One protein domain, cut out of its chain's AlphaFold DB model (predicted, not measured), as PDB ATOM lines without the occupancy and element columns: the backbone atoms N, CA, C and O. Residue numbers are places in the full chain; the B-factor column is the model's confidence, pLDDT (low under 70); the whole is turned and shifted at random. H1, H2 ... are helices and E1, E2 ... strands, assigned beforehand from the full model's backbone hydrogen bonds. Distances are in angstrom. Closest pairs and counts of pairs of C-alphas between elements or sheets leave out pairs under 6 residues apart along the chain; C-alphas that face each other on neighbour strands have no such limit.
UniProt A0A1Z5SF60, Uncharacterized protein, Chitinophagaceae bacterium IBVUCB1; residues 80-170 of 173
ATOM      1  N   PRO A  80     -22.922   2.429  19.307       95.81
ATOM      2  CA  PRO A  80     -23.245   2.981  18.002       95.81
ATOM      3  C   PRO A  80     -23.730   1.863  17.077       95.81
ATOM      4  O   PRO A  80     -23.276   0.721  17.173       95.81
ATOM      5  N   ASN A  81     -24.629   2.194  16.156       94.69
ATOM      6  CA  ASN A  81     -24.892   1.334  15.005       94.69
ATOM      7  C   ASN A  81     -23.721   1.394  13.999       94.69
ATOM      8  O   ASN A  81     -22.762   2.156  14.166       94.69
ATOM      9  N   GLU A  82     -23.791   0.582  12.946       95.75
ATOM     10  CA  GLU A  82     -22.737   0.508  11.931       95.75
ATOM     11  C   GLU A  82     -22.476   1.860  11.242       95.75
ATOM     12  O   GLU A  82     -21.320   2.241  11.057       95.75
ATOM     13  N   GLU A  83     -23.523   2.615  10.902       95.56
ATOM     14  CA  GLU A  83     -23.403   3.924  10.246       95.56
ATOM     15  C   GLU A  83     -22.710   4.951  11.150       95.56
ATOM     16  O   GLU A  83     -21.769   5.623  10.724       95.56
ATOM     17  N   GLN A  84     -23.107   5.019  12.423       95.75
ATOM     18  CA  GLN A  84     -22.486   5.866  13.440       95.75
ATOM     19  C   GLN A  84     -21.014   5.481  13.649       95.75
ATOM     20  O   GLN A  84     -20.143   6.351  13.692       95.75
ATOM     21  N   ALA A  85     -20.700   4.183  13.724       96.75
ATOM     22  CA  ALA A  85     -19.324   3.713  13.866       96.75
ATOM     23  C   ALA A  85     -18.459   4.081  12.644       96.75
ATOM     24  O   ALA A  85     -17.314   4.518  12.802       96.75
ATOM     25  N   LYS A  86     -19.010   3.970  11.429       96.88
ATOM     26  CA  LYS A  86     -18.345   4.417  10.195       96.88
ATOM     27  C   LYS A  86     -18.155   5.933  10.162       96.88
ATOM     28  O   LYS A  86     -17.080   6.380   9.782       96.88
ATOM     29  N   ALA A  87     -19.125   6.724  10.618       95.81
ATOM     30  CA  ALA A  87     -18.984   8.180  10.706       95.81
ATOM     31  C   ALA A  87     -17.858   8.602  11.670       95.81
ATOM     32  O   ALA A  87     -17.065   9.494  11.351       95.81
ATOM     33  N   ILE A  88     -17.729   7.918  12.816       96.12
ATOM     34  CA  ILE A  88     -16.601   8.097  13.748       96.12
ATOM     35  C   ILE A  88     -15.278   7.799  13.034       96.12
ATOM     36  O   ILE A  88     -14.346   8.603  13.105       96.12
ATOM     37  N   PHE A  89     -15.196   6.670  12.321       97.50
ATOM     38  CA  PHE A  89     -14.006   6.305  11.552       97.50
ATOM     39  C   PHE A  89     -13.651   7.367  10.505       97.50
ATOM     40  O   PHE A  89     -12.503   7.801  10.474       97.50
ATOM     41  N   SER A  90     -14.613   7.818   9.694       96.69
ATOM     42  CA  SER A  90     -14.386   8.827   8.652       96.69
ATOM     43  C   SER A  90     -13.865  10.138   9.239       96.69
ATOM     44  O   SER A  90     -12.852  10.655   8.776       96.69
ATOM     45  N   THR A  91     -14.470  10.608  10.334       95.81
ATOM     46  CA  THR A  91     -14.028  11.819  11.050       95.81
ATOM     47  C   THR A  91     -12.566  11.708  11.503       95.81
ATOM     48  O   THR A  91     -11.770  12.637  11.355       95.81
ATOM     49  N   LEU A  92     -12.189  10.558  12.072       96.25
ATOM     50  CA  LEU A  92     -10.820  10.303  12.526       96.25
ATOM     51  C   LEU A  92      -9.847  10.142  11.349       96.25
ATOM     52  O   LEU A  92      -8.699  10.584  11.433       96.25
ATOM     53  N   TYR A  93     -10.316   9.560  10.244       96.62
ATOM     54  CA  TYR A  93      -9.551   9.389   9.015       96.62
ATOM     55  C   TYR A  93      -9.199  10.718   8.358       96.62
ATOM     56  O   TYR A  93      -8.025  10.956   8.076       96.62
ATOM     57  N   GLU A  94     -10.174  11.608   8.196       95.62
ATOM     58  CA  GLU A  94      -9.983  12.949   7.631       95.62
ATOM     59  C   GLU A  94      -9.011  13.798   8.455       95.62
ATOM     60  O   GLU A  94      -8.256  14.605   7.913       95.62
ATOM     61  N   ARG A  95      -8.959  13.578   9.774       94.62
ATOM     62  CA  ARG A  95      -7.998  14.249  10.657       94.62
ATOM     63  C   ARG A  95      -6.546  13.819  10.403       94.62
ATOM     64  O   ARG A  95      -5.628  14.542  10.798       94.62
ATOM     65  N   GLY A  96      -6.321  12.651   9.799       95.56
ATOM     66  CA  GLY A  96      -4.991  12.189   9.397       95.56
ATOM     67  C   GLY A  96      -4.047  11.840  10.552       95.56
ATOM     68  O   GLY A  96      -2.829  11.882  10.384       95.56
ATOM     69  N   LYS A  97      -4.569  11.561  11.758       95.00
ATOM     70  CA  LYS A  97      -3.752  11.315  12.960       95.00
ATOM     71  C   LYS A  97      -4.271  10.146  13.783       95.00
ATOM     72  O   LYS A  97      -5.472  10.022  13.998       95.00
ATOM     73  N   THR A  98      -3.345   9.352  14.312       96.62
ATOM     74  CA  THR A  98      -3.620   8.347  15.346       96.62
ATOM     75  C   THR A  98      -4.218   9.007  16.587       96.62
ATOM     76  O   THR A  98      -3.801  10.096  16.987       96.62
ATOM     77  N   TRP A  99      -5.197   8.344  17.196       95.75
ATOM     78  CA  TRP A  99      -5.937   8.849  18.345       95.75
ATOM     79  C   TRP A  99      -6.340   7.704  19.277       95.75
ATOM     80  O   TRP A  99      -6.658   6.607  18.830       95.75
ATOM     81  N   ALA A 100      -6.350   7.957  20.582       95.12
ATOM     82  CA  ALA A 100      -6.869   7.028  21.575       95.12
ATOM     83  C   ALA A 100      -7.635   7.800  22.648       95.12
ATOM     84  O   ALA A 100      -7.240   8.902  23.030       95.12
ATOM     85  N   GLY A 101      -8.723   7.220  23.142       93.00
ATOM     86  CA  GLY A 101      -9.572   7.867  24.130       93.00
ATOM     87  C   GLY A 101     -10.768   7.015  24.524       93.00
ATOM     88  O   GLY A 101     -10.718   5.785  24.495       93.00
ATOM     89  N   GLN A 102     -11.848   7.688  24.906       91.56
ATOM     90  CA  GLN A 102     -13.106   7.065  25.294       91.56
ATOM     91  C   GLN A 102     -14.251   7.685  24.489       91.56
ATOM     92  O   GLN A 102     -14.304   8.901  24.321       91.56
ATOM     93  N   ILE A 103     -15.162   6.844  24.002       92.25
ATOM     94  CA  ILE A 103     -16.377   7.235  23.284       92.25
ATOM     95  C   ILE A 103     -17.557   6.601  24.027       92.25
ATOM     96  O   ILE A 103     -17.660   5.377  24.120       92.25
ATOM     97  N   GLY A 104     -18.416   7.428  24.628       89.69
ATOM     98  CA  GLY A 104     -19.425   6.946  25.574       89.69
ATOM     99  C   GLY A 104     -18.776   6.253  26.780       89.69
ATOM    100  O   GLY A 104     -17.947   6.844  27.475       89.69
ATOM    101  N   GLU A 105     -19.136   4.992  27.033       90.94
ATOM    102  CA  GLU A 105     -18.528   4.167  28.094       90.94
ATOM    103  C   GLU A 105     -17.370   3.281  27.595       90.94
ATOM    104  O   GLU A 105     -16.817   2.503  28.374       90.94
ATOM    105  N   TRP A 106     -17.002   3.380  26.312       93.94
ATOM    106  CA  TRP A 106     -16.114   2.422  25.658       93.94
ATOM    107  C   TRP A 106     -14.739   3.006  25.340       93.94
ATOM    108  O   TRP A 106     -14.651   4.128  24.832       93.94
ATOM    109  N   PRO A 107     -13.651   2.249  25.576       94.81
ATOM    110  CA  PRO A 107     -12.336   2.634  25.090       94.81
ATOM    111  C   PRO A 107     -12.319   2.610  23.559       94.81
ATOM    112  O   PRO A 107     -12.940   1.751  22.935       94.81
ATOM    113  N   ALA A 108     -11.586   3.538  22.958       96.00
ATOM    114  CA  ALA A 108     -11.461   3.652  21.516       96.00
ATOM    115  C   ALA A 108     -10.013   3.932  21.117       96.00
ATOM    116  O   ALA A 108      -9.330   4.744  21.742       96.00
ATOM    117  N   ILE A 109      -9.550   3.258  20.069       97.00
ATOM    118  CA  ILE A 109      -8.225   3.446  19.483       97.00
ATOM    119  C   ILE A 109      -8.391   3.519  17.974       97.00
ATOM    120  O   ILE A 109      -8.889   2.581  17.357       97.00
ATOM    121  N   TYR A 110      -7.941   4.619  17.393       97.94
ATOM    122  CA  TYR A 110      -7.815   4.813  15.963       97.94
ATOM    123  C   TYR A 110      -6.344   4.894  15.577       97.94
ATOM    124  O   TYR A 110      -5.600   5.719  16.107       97.94
ATOM    125  N   LEU A 111      -5.931   4.060  14.633       97.94
ATOM    126  CA  LEU A 111      -4.609   4.092  14.026       97.94
ATOM    127  C   LEU A 111      -4.763   4.643  12.612       97.94
ATOM    128  O   LEU A 111      -5.534   4.090  11.830       97.94
ATOM    129  N   HIS A 112      -4.042   5.715  12.281       97.81
ATOM    130  CA  HIS A 112      -4.009   6.206  10.904       97.81
ATOM    131  C   HIS A 112      -3.131   5.304  10.021       97.81
ATOM    132  O   HIS A 112      -2.397   4.456  10.538       97.81
ATOM    133  N   ASN A 113      -3.193   5.486   8.697       96.00
ATOM    134  CA  ASN A 113      -2.311   4.783   7.763       96.00
ATOM    135  C   ASN A 113      -0.847   4.978   8.186       96.00
ATOM    136  O   ASN A 113      -0.416   6.105   8.442       96.00
ATOM    137  N   HIS A 114      -0.089   3.890   8.271       94.75
ATOM    138  CA  HIS A 114       1.323   3.928   8.647       94.75
ATOM    139  C   HIS A 114       2.086   2.764   8.019       94.75
ATOM    140  O   HIS A 114       1.498   1.764   7.619       94.75
ATOM    141  N   GLN A 115       3.410   2.883   7.941       96.31
ATOM    142  CA  GLN A 115       4.258   1.818   7.415       96.31
ATOM    143  C   GLN A 115       4.651   0.832   8.515       96.31
ATOM    144  O   GLN A 115       5.213   1.212   9.544       96.31
ATOM    145  N   GLY A 116       4.387  -0.446   8.265       93.44
ATOM    146  CA  GLY A 116       4.942  -1.572   8.997       93.44
ATOM    147  C   GLY A 116       6.317  -1.969   8.462       93.44
ATOM    148  O   GLY A 116       6.651  -1.739   7.296       93.44
ATOM    149  N   ARG A 117       7.122  -2.582   9.330       96.56
ATOM    150  CA  ARG A 117       8.438  -3.139   8.997       96.56
ATOM    151  C   ARG A 117       8.532  -4.554   9.543       96.56
ATOM    152  O   ARG A 117       8.219  -4.776  10.711       96.56
ATOM    153  N   ALA A 118       8.958  -5.490   8.706       94.94
ATOM    154  CA  ALA A 118       9.285  -6.847   9.119       94.94
ATOM    155  C   ALA A 118      10.803  -7.020   9.128       94.94
ATOM    156  O   ALA A 118      11.482  -6.627   8.178       94.94
ATOM    157  N   TYR A 119      11.315  -7.639  10.186       95.25
ATOM    158  CA  TYR A 119      12.731  -7.932  10.358       95.25
ATOM    159  C   TYR A 119      12.926  -9.443  10.441       95.25
ATOM    160  O   TYR A 119      12.133 -10.140  11.076       95.25
ATOM    161  N   ILE A 120      13.976  -9.946   9.800       95.44
ATOM    162  CA  ILE A 120      14.491 -11.289  10.048       95.44
ATOM    163  C   ILE A 120      15.519 -11.161  11.168       95.44
ATOM    164  O   ILE A 120      16.398 -10.297  11.119       95.44
ATOM    165  N   LEU A 121      15.375 -12.014  12.180       95.25
ATOM    166  CA  LEU A 121      16.344 -12.162  13.253       95.25
ATOM    167  C   LEU A 121      17.301 -13.290  12.872       95.25
ATOM    168  O   LEU A 121      16.880 -14.437  12.724       95.25
ATOM    169  N   GLU A 122      18.573 -12.957  12.699       94.12
ATOM    170  CA  GLU A 122      19.639 -13.915  12.408       94.12
ATOM    171  C   GLU A 122      20.605 -13.958  13.595       94.12
ATOM    172  O   GLU A 122      20.830 -12.947  14.254       94.12
ATOM    173  N   ASN A 123      21.180 -15.123  13.886       91.38
ATOM    174  CA  ASN A 123      22.241 -15.219  14.883       91.38
ATOM    175  C   ASN A 123      23.589 -15.054  14.187       91.38
ATOM    176  O   ASN A 123      23.914 -15.813  13.273       91.38
ATOM    177  N   ASP A 124      24.383 -14.099  14.649       90.19
ATOM    178  CA  ASP A 124      25.779 -13.993  14.263       90.19
ATOM    179  C   ASP A 124      26.573 -15.115  14.939       90.19
ATOM    180  O   ASP A 124      26.758 -15.136  16.156       90.19
ATOM    181  N   LEU A 125      27.056 -16.063  14.138       88.31
ATOM    182  CA  LEU A 125      27.813 -17.217  14.618       88.31
ATOM    183  C   LEU A 125      29.207 -16.847  15.150       88.31
ATOM    184  O   LEU A 125      29.804 -17.653  15.861       88.31
ATOM    185  N   GLN A 126      29.734 -15.663  14.823       86.88
ATOM    186  CA  GLN A 126      31.036 -15.202  15.312       86.88
ATOM    187  C   GLN A 126      30.929 -14.495  16.660       86.88
ATOM    188  O   GLN A 126      31.783 -14.684  17.523       86.88
ATOM    189  N   THR A 127      29.888 -13.683  16.850       87.62
ATOM    190  CA  THR A 127      29.720 -12.884  18.076       87.62
ATOM    191  C   THR A 127      28.700 -13.472  19.052       87.62
ATOM    192  O   THR A 127      28.648 -13.051  20.205       87.62
ATOM    193  N   GLY A 128      27.885 -14.439  18.615       88.44
ATOM    194  CA  GLY A 128      26.771 -14.996  19.385       88.44
ATOM    195  C   GLY A 128      25.599 -14.023  19.569       88.44
ATOM    196  O   GLY A 128      24.697 -14.300  20.356       88.44
ATOM    197  N   SER A 129      25.619 -12.877  18.881       89.50
ATOM    198  CA  SER A 129      24.598 -11.834  18.992       89.50
ATOM    199  C   SER A 129      23.454 -12.030  17.991       89.50
ATOM    200  O   SER A 129      23.610 -12.694  16.966       89.50
ATOM    201  N   THR A 130      22.284 -11.459  18.286       91.69
ATOM    202  CA  THR A 130      21.162 -11.409  17.339       91.69
ATOM    203  C   THR A 130      21.287 -10.166  16.462       91.69
ATOM    204  O   THR A 130      21.323  -9.044  16.967       91.69
ATOM    205  N   LEU A 131      21.328 -10.372  15.150       92.25
ATOM    206  CA  LEU A 131      21.277  -9.333  14.132       92.25
ATOM    207  C   LEU A 131      19.841  -9.167  13.633       92.25
ATOM    208  O   LEU A 131      19.164 -10.144  13.310       92.25
ATOM    209  N   GLU A 132      19.395  -7.919  13.521       94.00
ATOM    210  CA  GLU A 132      18.112  -7.581  12.909       94.00
ATOM    211  C   GLU A 132      18.336  -7.099  11.475       94.00
ATOM    212  O   GLU A 132      18.977  -6.072  11.239       94.00
ATOM    213  N   LYS A 133      17.779  -7.813  10.498       93.38
ATOM    214  CA  LYS A 133      17.836  -7.427   9.087       93.38
ATOM    215  C   LYS A 133      16.445  -7.073   8.589       93.38
ATOM    216  O   LYS A 133      15.539  -7.902   8.639       93.38
ATOM    217  N   LEU A 134      16.264  -5.848   8.087       95.44
ATOM    218  CA  LEU A 134      14.993  -5.432   7.488       95.44
ATOM    219  C   LEU A 134      14.682  -6.324   6.278       95.44
ATOM    220  O   LEU A 134      15.446  -6.357   5.315       95.44
ATOM    221  N   ALA A 135      13.564  -7.039   6.342       95.69
ATOM    222  CA  ALA A 135      13.133  -7.983   5.321       95.69
ATOM    223  C   ALA A 135      12.122  -7.360   4.359       95.69
ATOM    224  O   ALA A 135      12.205  -7.565   3.150       95.69
ATOM    225  N   SER A 136      11.171  -6.585   4.884       95.12
ATOM    226  CA  SER A 136      10.177  -5.896   4.065       95.12
ATOM    227  C   SER A 136       9.545  -4.709   4.789       95.12
ATOM    228  O   SER A 136       9.566  -4.602   6.019       95.12
ATOM    229  N   THR A 137       8.958  -3.820   3.995       96.56
ATOM    230  CA  THR A 137       8.052  -2.762   4.445       96.56
ATOM    231  C   THR A 137       6.685  -2.987   3.818       96.56
ATOM    232  O   THR A 137       6.603  -3.432   2.674       96.56
ATOM    233  N   PHE A 138       5.619  -2.676   4.542       94.81
ATOM    234  CA  PHE A 138       4.249  -2.827   4.054       94.81
ATOM    235  C   PHE A 138       3.361  -1.735   4.638       94.81
ATOM    236  O   PHE A 138       3.602  -1.266   5.749       94.81
ATOM    237  N   ASP A 139       2.331  -1.336   3.902       94.75
ATOM    238  CA  ASP A 139       1.381  -0.343   4.391       94.75
ATOM    239  C   ASP A 139       0.355  -1.011   5.309       94.75
ATOM    240  O   ASP A 139      -0.287  -2.003   4.954       94.75
ATOM    241  N   ILE A 140       0.210  -0.466   6.515       95.69
ATOM    242  CA  ILE A 140      -0.820  -0.859   7.467       95.69
ATOM    243  C   ILE A 140      -1.983   0.122   7.300       95.69
ATOM    244  O   ILE A 140      -1.805   1.327   7.527       95.69
ATOM    245  N   PRO A 141      -3.171  -0.362   6.900       97.50
ATOM    246  CA  PRO A 141      -4.311   0.507   6.686       97.50
ATOM    247  C   PRO A 141      -4.817   1.108   7.995       97.50
ATOM    248  O   PRO A 141      -4.686   0.522   9.076       97.50
ATOM    249  N   ALA A 142      -5.467   2.262   7.878       98.06
ATOM    250  CA  ALA A 142      -6.157   2.887   8.987       98.06
ATOM    251  C   ALA A 142      -7.192   1.938   9.605       98.06
ATOM    252  O   ALA A 142      -7.913   1.225   8.900       98.06
ATOM    253  N   SER A 143      -7.292   1.958  10.930       98.31
ATOM    254  CA  SER A 143      -8.227   1.114  11.668       98.31
ATOM    255  C   SER A 143      -8.790   1.819  12.896       98.31
ATOM    256  O   SER A 143      -8.119   2.641  13.512       98.31
ATOM    257  N   LEU A 144     -10.025   1.480  13.260       98.25
ATOM    258  CA  LEU A 144     -10.674   1.867  14.510       98.25
ATOM    259  C   LEU A 144     -11.044   0.606  15.282       98.25
ATOM    260  O   LEU A 144     -11.723  -0.271  14.758       98.25
ATOM    261  N   SER A 145     -10.652   0.552  16.548       97.81
ATOM    262  CA  SER A 145     -11.153  -0.393  17.539       97.81
ATOM    263  C   SER A 145     -11.951   0.389  18.574       97.81
ATOM    264  O   SER A 145     -11.380   1.227  19.268       97.81
ATOM    265  N   LEU A 146     -13.243   0.099  18.708       96.75
ATOM    266  CA  LEU A 146     -14.139   0.704  19.694       96.75
ATOM    267  C   LEU A 146     -14.725  -0.396  20.582       96.75
ATOM    268  O   LEU A 146     -15.278  -1.361  20.072       96.75
ATOM    269  N   GLY A 147     -14.594  -0.270  21.899       95.31
ATOM    270  CA  GLY A 147     -14.947  -1.321  22.850       95.31
ATOM    271  C   GLY A 147     -13.787  -2.272  23.157       95.31
ATOM    272  O   GLY A 147     -12.623  -2.001  22.856       95.31
ATOM    273  N   GLU A 148     -14.095  -3.391  23.808       93.38
ATOM    274  CA  GLU A 148     -13.105  -4.340  24.316       93.38
ATOM    275  C   GLU A 148     -13.580  -5.789  24.160       93.38
ATOM    276  O   GLU A 148     -14.729  -6.141  24.439       93.38
ATOM    277  N   TYR A 149     -12.661  -6.656  23.734       88.19
ATOM    278  CA  TYR A 149     -12.934  -8.081  23.596       88.19
ATOM    279  C   TYR A 149     -13.328  -8.705  24.946       88.19
ATOM    280  O   TYR A 149     -12.700  -8.443  25.970       88.19
ATOM    281  N   GLY A 150     -14.358  -9.555  24.946       85.12
ATOM    282  CA  GLY A 150     -14.933 -10.142  26.161       85.12
ATOM    283  C   GLY A 150     -16.128  -9.374  26.738       85.12
ATOM    284  O   GLY A 150     -16.809  -9.915  27.610       85.12
ATOM    285  N   ALA A 151     -16.435  -8.183  26.219       91.25
ATOM    286  CA  ALA A 151     -17.701  -7.487  26.440       91.25
ATOM    287  C   ALA A 151     -18.387  -7.218  25.089       91.25
ATOM    288  O   ALA A 151     -19.092  -8.080  24.569       91.25
ATOM    289  N   TRP A 152     -18.119  -6.057  24.500       94.44
ATOM    290  CA  TRP A 152     -18.579  -5.653  23.178       94.44
ATOM    291  C   TRP A 152     -17.454  -4.901  22.474       94.44
ATOM    292  O   TRP A 152     -16.737  -4.125  23.114       94.44
ATOM    293  N   LYS A 153     -17.287  -5.137  21.172       95.50
ATOM    294  CA  LYS A 153     -16.280  -4.468  20.351       95.50
ATOM    295  C   LYS A 153     -16.739  -4.318  18.905       95.50
ATOM    296  O   LYS A 153     -17.204  -5.274  18.303       95.50
ATOM    297  N   VAL A 154     -16.457  -3.165  18.318       97.00
ATOM    298  CA  VAL A 154     -16.448  -2.927  16.874       97.00
ATOM    299  C   VAL A 154     -15.011  -2.743  16.391       97.00
ATOM    300  O   VAL A 154     -14.177  -2.137  17.072       97.00
ATOM    301  N   SER A 155     -14.716  -3.277  15.209       97.81
ATOM    302  CA  SER A 155     -13.468  -3.059  14.486       97.81
ATOM    303  C   SER A 155     -13.767  -2.643  13.049       97.81
ATOM    304  O   SER A 155     -14.465  -3.359  12.331       97.81
ATOM    305  N   ILE A 156     -13.210  -1.505  12.635       98.31
ATOM    306  CA  ILE A 156     -13.287  -0.979  11.268       98.31
ATOM    307  C   ILE A 156     -11.877  -0.894  10.697       98.31
ATOM    308  O   ILE A 156     -10.978  -0.402  11.378       98.31
ATOM    309  N   VAL A 157     -11.668  -1.356   9.464       98.12
ATOM    310  CA  VAL A 157     -10.368  -1.292   8.774       98.12
ATOM    311  C   VAL A 157     -10.565  -0.774   7.352       98.12
ATOM    312  O   VAL A 157     -11.414  -1.288   6.630       98.12
ATOM    313  N   ALA A 158      -9.777   0.214   6.926       97.19
ATOM    314  CA  ALA A 158      -9.788   0.677   5.539       97.19
ATOM    315  C   ALA A 158      -9.210  -0.398   4.607       97.19
ATOM    316  O   ALA A 158      -8.078  -0.840   4.797       97.19
ATOM    317  N   ARG A 159      -9.959  -0.811   3.581       94.12
ATOM    318  CA  ARG A 159      -9.495  -1.783   2.577       94.12
ATOM    319  C   ARG A 159     -10.069  -1.472   1.203       94.12
ATOM    320  O   ARG A 159     -11.249  -1.177   1.085       94.12
ATOM    321  N   ASN A 160      -9.239  -1.572   0.162       89.25
ATOM    322  CA  ASN A 160      -9.651  -1.501  -1.250       89.25
ATOM    323  C   ASN A 160     -10.554  -0.299  -1.609       89.25
ATOM    324  O   ASN A 160     -11.491  -0.438  -2.388       89.25
ATOM    325  N   GLY A 161     -10.302   0.876  -1.024       86.88
ATOM    326  CA  GLY A 161     -11.121   2.075  -1.256       86.88
ATOM    327  C   GLY A 161     -12.443   2.127  -0.474       86.88
ATOM    328  O   GLY A 161     -13.200   3.077  -0.644       86.88
ATOM    329  N   GLY A 162     -12.708   1.151   0.396       93.56
ATOM    330  CA  GLY A 162     -13.833   1.124   1.330       93.56
ATOM    331  C   GLY A 162     -13.397   0.820   2.766       93.56
ATOM    332  O   GLY A 162     -12.234   1.001   3.141       93.56
ATOM    333  N   VAL A 163     -14.348   0.354   3.577       96.25
ATOM    334  CA  VAL A 163     -14.108  -0.051   4.967       96.25
ATOM    335  C   VAL A 163     -14.747  -1.404   5.260       96.25
ATOM    336  O   VAL A 163     -15.922  -1.621   4.968       96.25
ATOM    337  N   ASP A 164     -13.979  -2.286   5.888       96.94
ATOM    338  CA  ASP A 164     -14.475  -3.534   6.455       96.94
ATOM    339  C   ASP A 164     -14.988  -3.243   7.866       96.94
ATOM    340  O   ASP A 164     -14.222  -2.777   8.713       96.94
ATOM    341  N   TYR A 165     -16.266  -3.520   8.128       97.25
ATOM    342  CA  TYR A 165     -16.870  -3.442   9.460       97.25
ATOM    343  C   TYR A 165     -17.002  -4.842  10.057       97.25
ATOM    344  O   TYR A 165     -17.441  -5.782   9.396       97.25
ATOM    345  N   SER A 166     -16.640  -4.980  11.327       96.25
ATOM    346  CA  SER A 166     -16.844  -6.204  12.097       96.25
ATOM    347  C   SER A 166     -17.276  -5.860  13.513       96.25
ATOM    348  O   SER A 166     -16.684  -4.998  14.168       96.25
ATOM    349  N   GLU A 167     -18.300  -6.551  13.995       94.44
ATOM    350  CA  GLU A 167     -18.800  -6.409  15.353       94.44
ATOM    351  C   GLU A 167     -18.684  -7.735  16.098       94.44
ATOM    352  O   GLU A 167     -19.049  -8.799  15.602       94.44
ATOM    353  N   TYR A 168     -18.182  -7.647  17.320       89.06
ATOM    354  CA  TYR A 168     -18.018  -8.746  18.246       89.06
ATOM    355  C   TYR A 168     -18.818  -8.427  19.507       89.06
ATOM    356  O   TYR A 168     -18.358  -7.718  20.403       89.06
ATOM    357  N   SER A 169     -20.019  -8.981  19.593       79.50
ATOM    358  CA  SER A 169     -20.688  -9.250  20.865       79.50
ATOM    359  C   SER A 169     -20.485 -10.727  21.176       79.50
ATOM    360  O   SER A 169     -20.544 -11.538  20.254       79.50
ATOM    361  N   ASN A 170     -20.193 -11.092  22.429       67.50
ATOM    362  CA  ASN A 170     -20.055 -12.505  22.792       67.50
ATOM    363  C   ASN A 170     -21.330 -13.251  22.370       67.50
ATOM    364  O   ASN A 170     -22.389 -13.041  22.959       67.50
TER     365      ASN A 170
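Overview. This is residues 80 to 170 of the 173 residues of an uncharacterized protein of Chitinophagaceae bacterium IBVUCB1 (UniProt A0A1Z5SF60). A twisted sheet of five strands has one helix, H1, packed over one face, and a long two-stranded arm, the hairpin E3 and E4, reaches away from it and makes the length. At the arm's far end residues 124 to 129 stick out. The printed part has 91 residues, mostly strand, in the order H1 E1 E2 E3 E4 E5 E6 E7; the sheet runs E1 E2 E5 E6 E7, antiparallel. It is loose, with a radius of gyration of the C-alphas of 17.8 A, and spans 58 by 30 by 21 A.

Along the chain. H1, residues 82 to 94, begins at C-alpha 82 (-22.737, 0.508, 11.931) and is 18.3 A long. E1 is residues 99 to 103 and E2 106 to 111. E3, residues 114 to 123, measures 29.0 A; E4, 130 to 140, measures 26.3 A and bends by 59 degrees at residue 136. E5 is residues 143 to 147. E6, 152 to 159, is 22.8 A long, and E7, 162 to 169, is 23.2 A, ending at C-alpha 169 (-20.688, -9.250, 20.865).

Arrangement. E1 and E2 form a hairpin, with N 101 and O 108 at 2.9 A. E2 and E5 are antiparallel, with N 109 and O 145 at 2.8 A. E5, E6 and E7 form a meander, each strand the antiparallel neighbour of the one before, in two hairpins; N 146 and O 154 are 2.9 A apart, N 155 and O 166 2.8 A. H1 is on this sheet at a height of 8.4 A, giving two layers, helix on one face; the closest C-alphas of H1 and E5, Phe 89 and Leu 144, are 6.3 A apart. On the local plane H1 stands at 44 degrees to E2, slantwise to the strands. Every O i to N i+4 pair in H1 is within hydrogen-bond range. E2 runs on into E3 at 78 degrees, and E4 into E5 at 90 degrees. In the hairpin E3 and E4, N 116 and O 138 are 2.8 A apart. H1 is apart from E3 and E4.

Size, cuts and confidence. The C-alphas farthest apart, of Asn 81 and Gln 126, are 58.3 A apart. The printed part has no cut and no long link. Its mean pLDDT is 94.1; residue 170 is under 70.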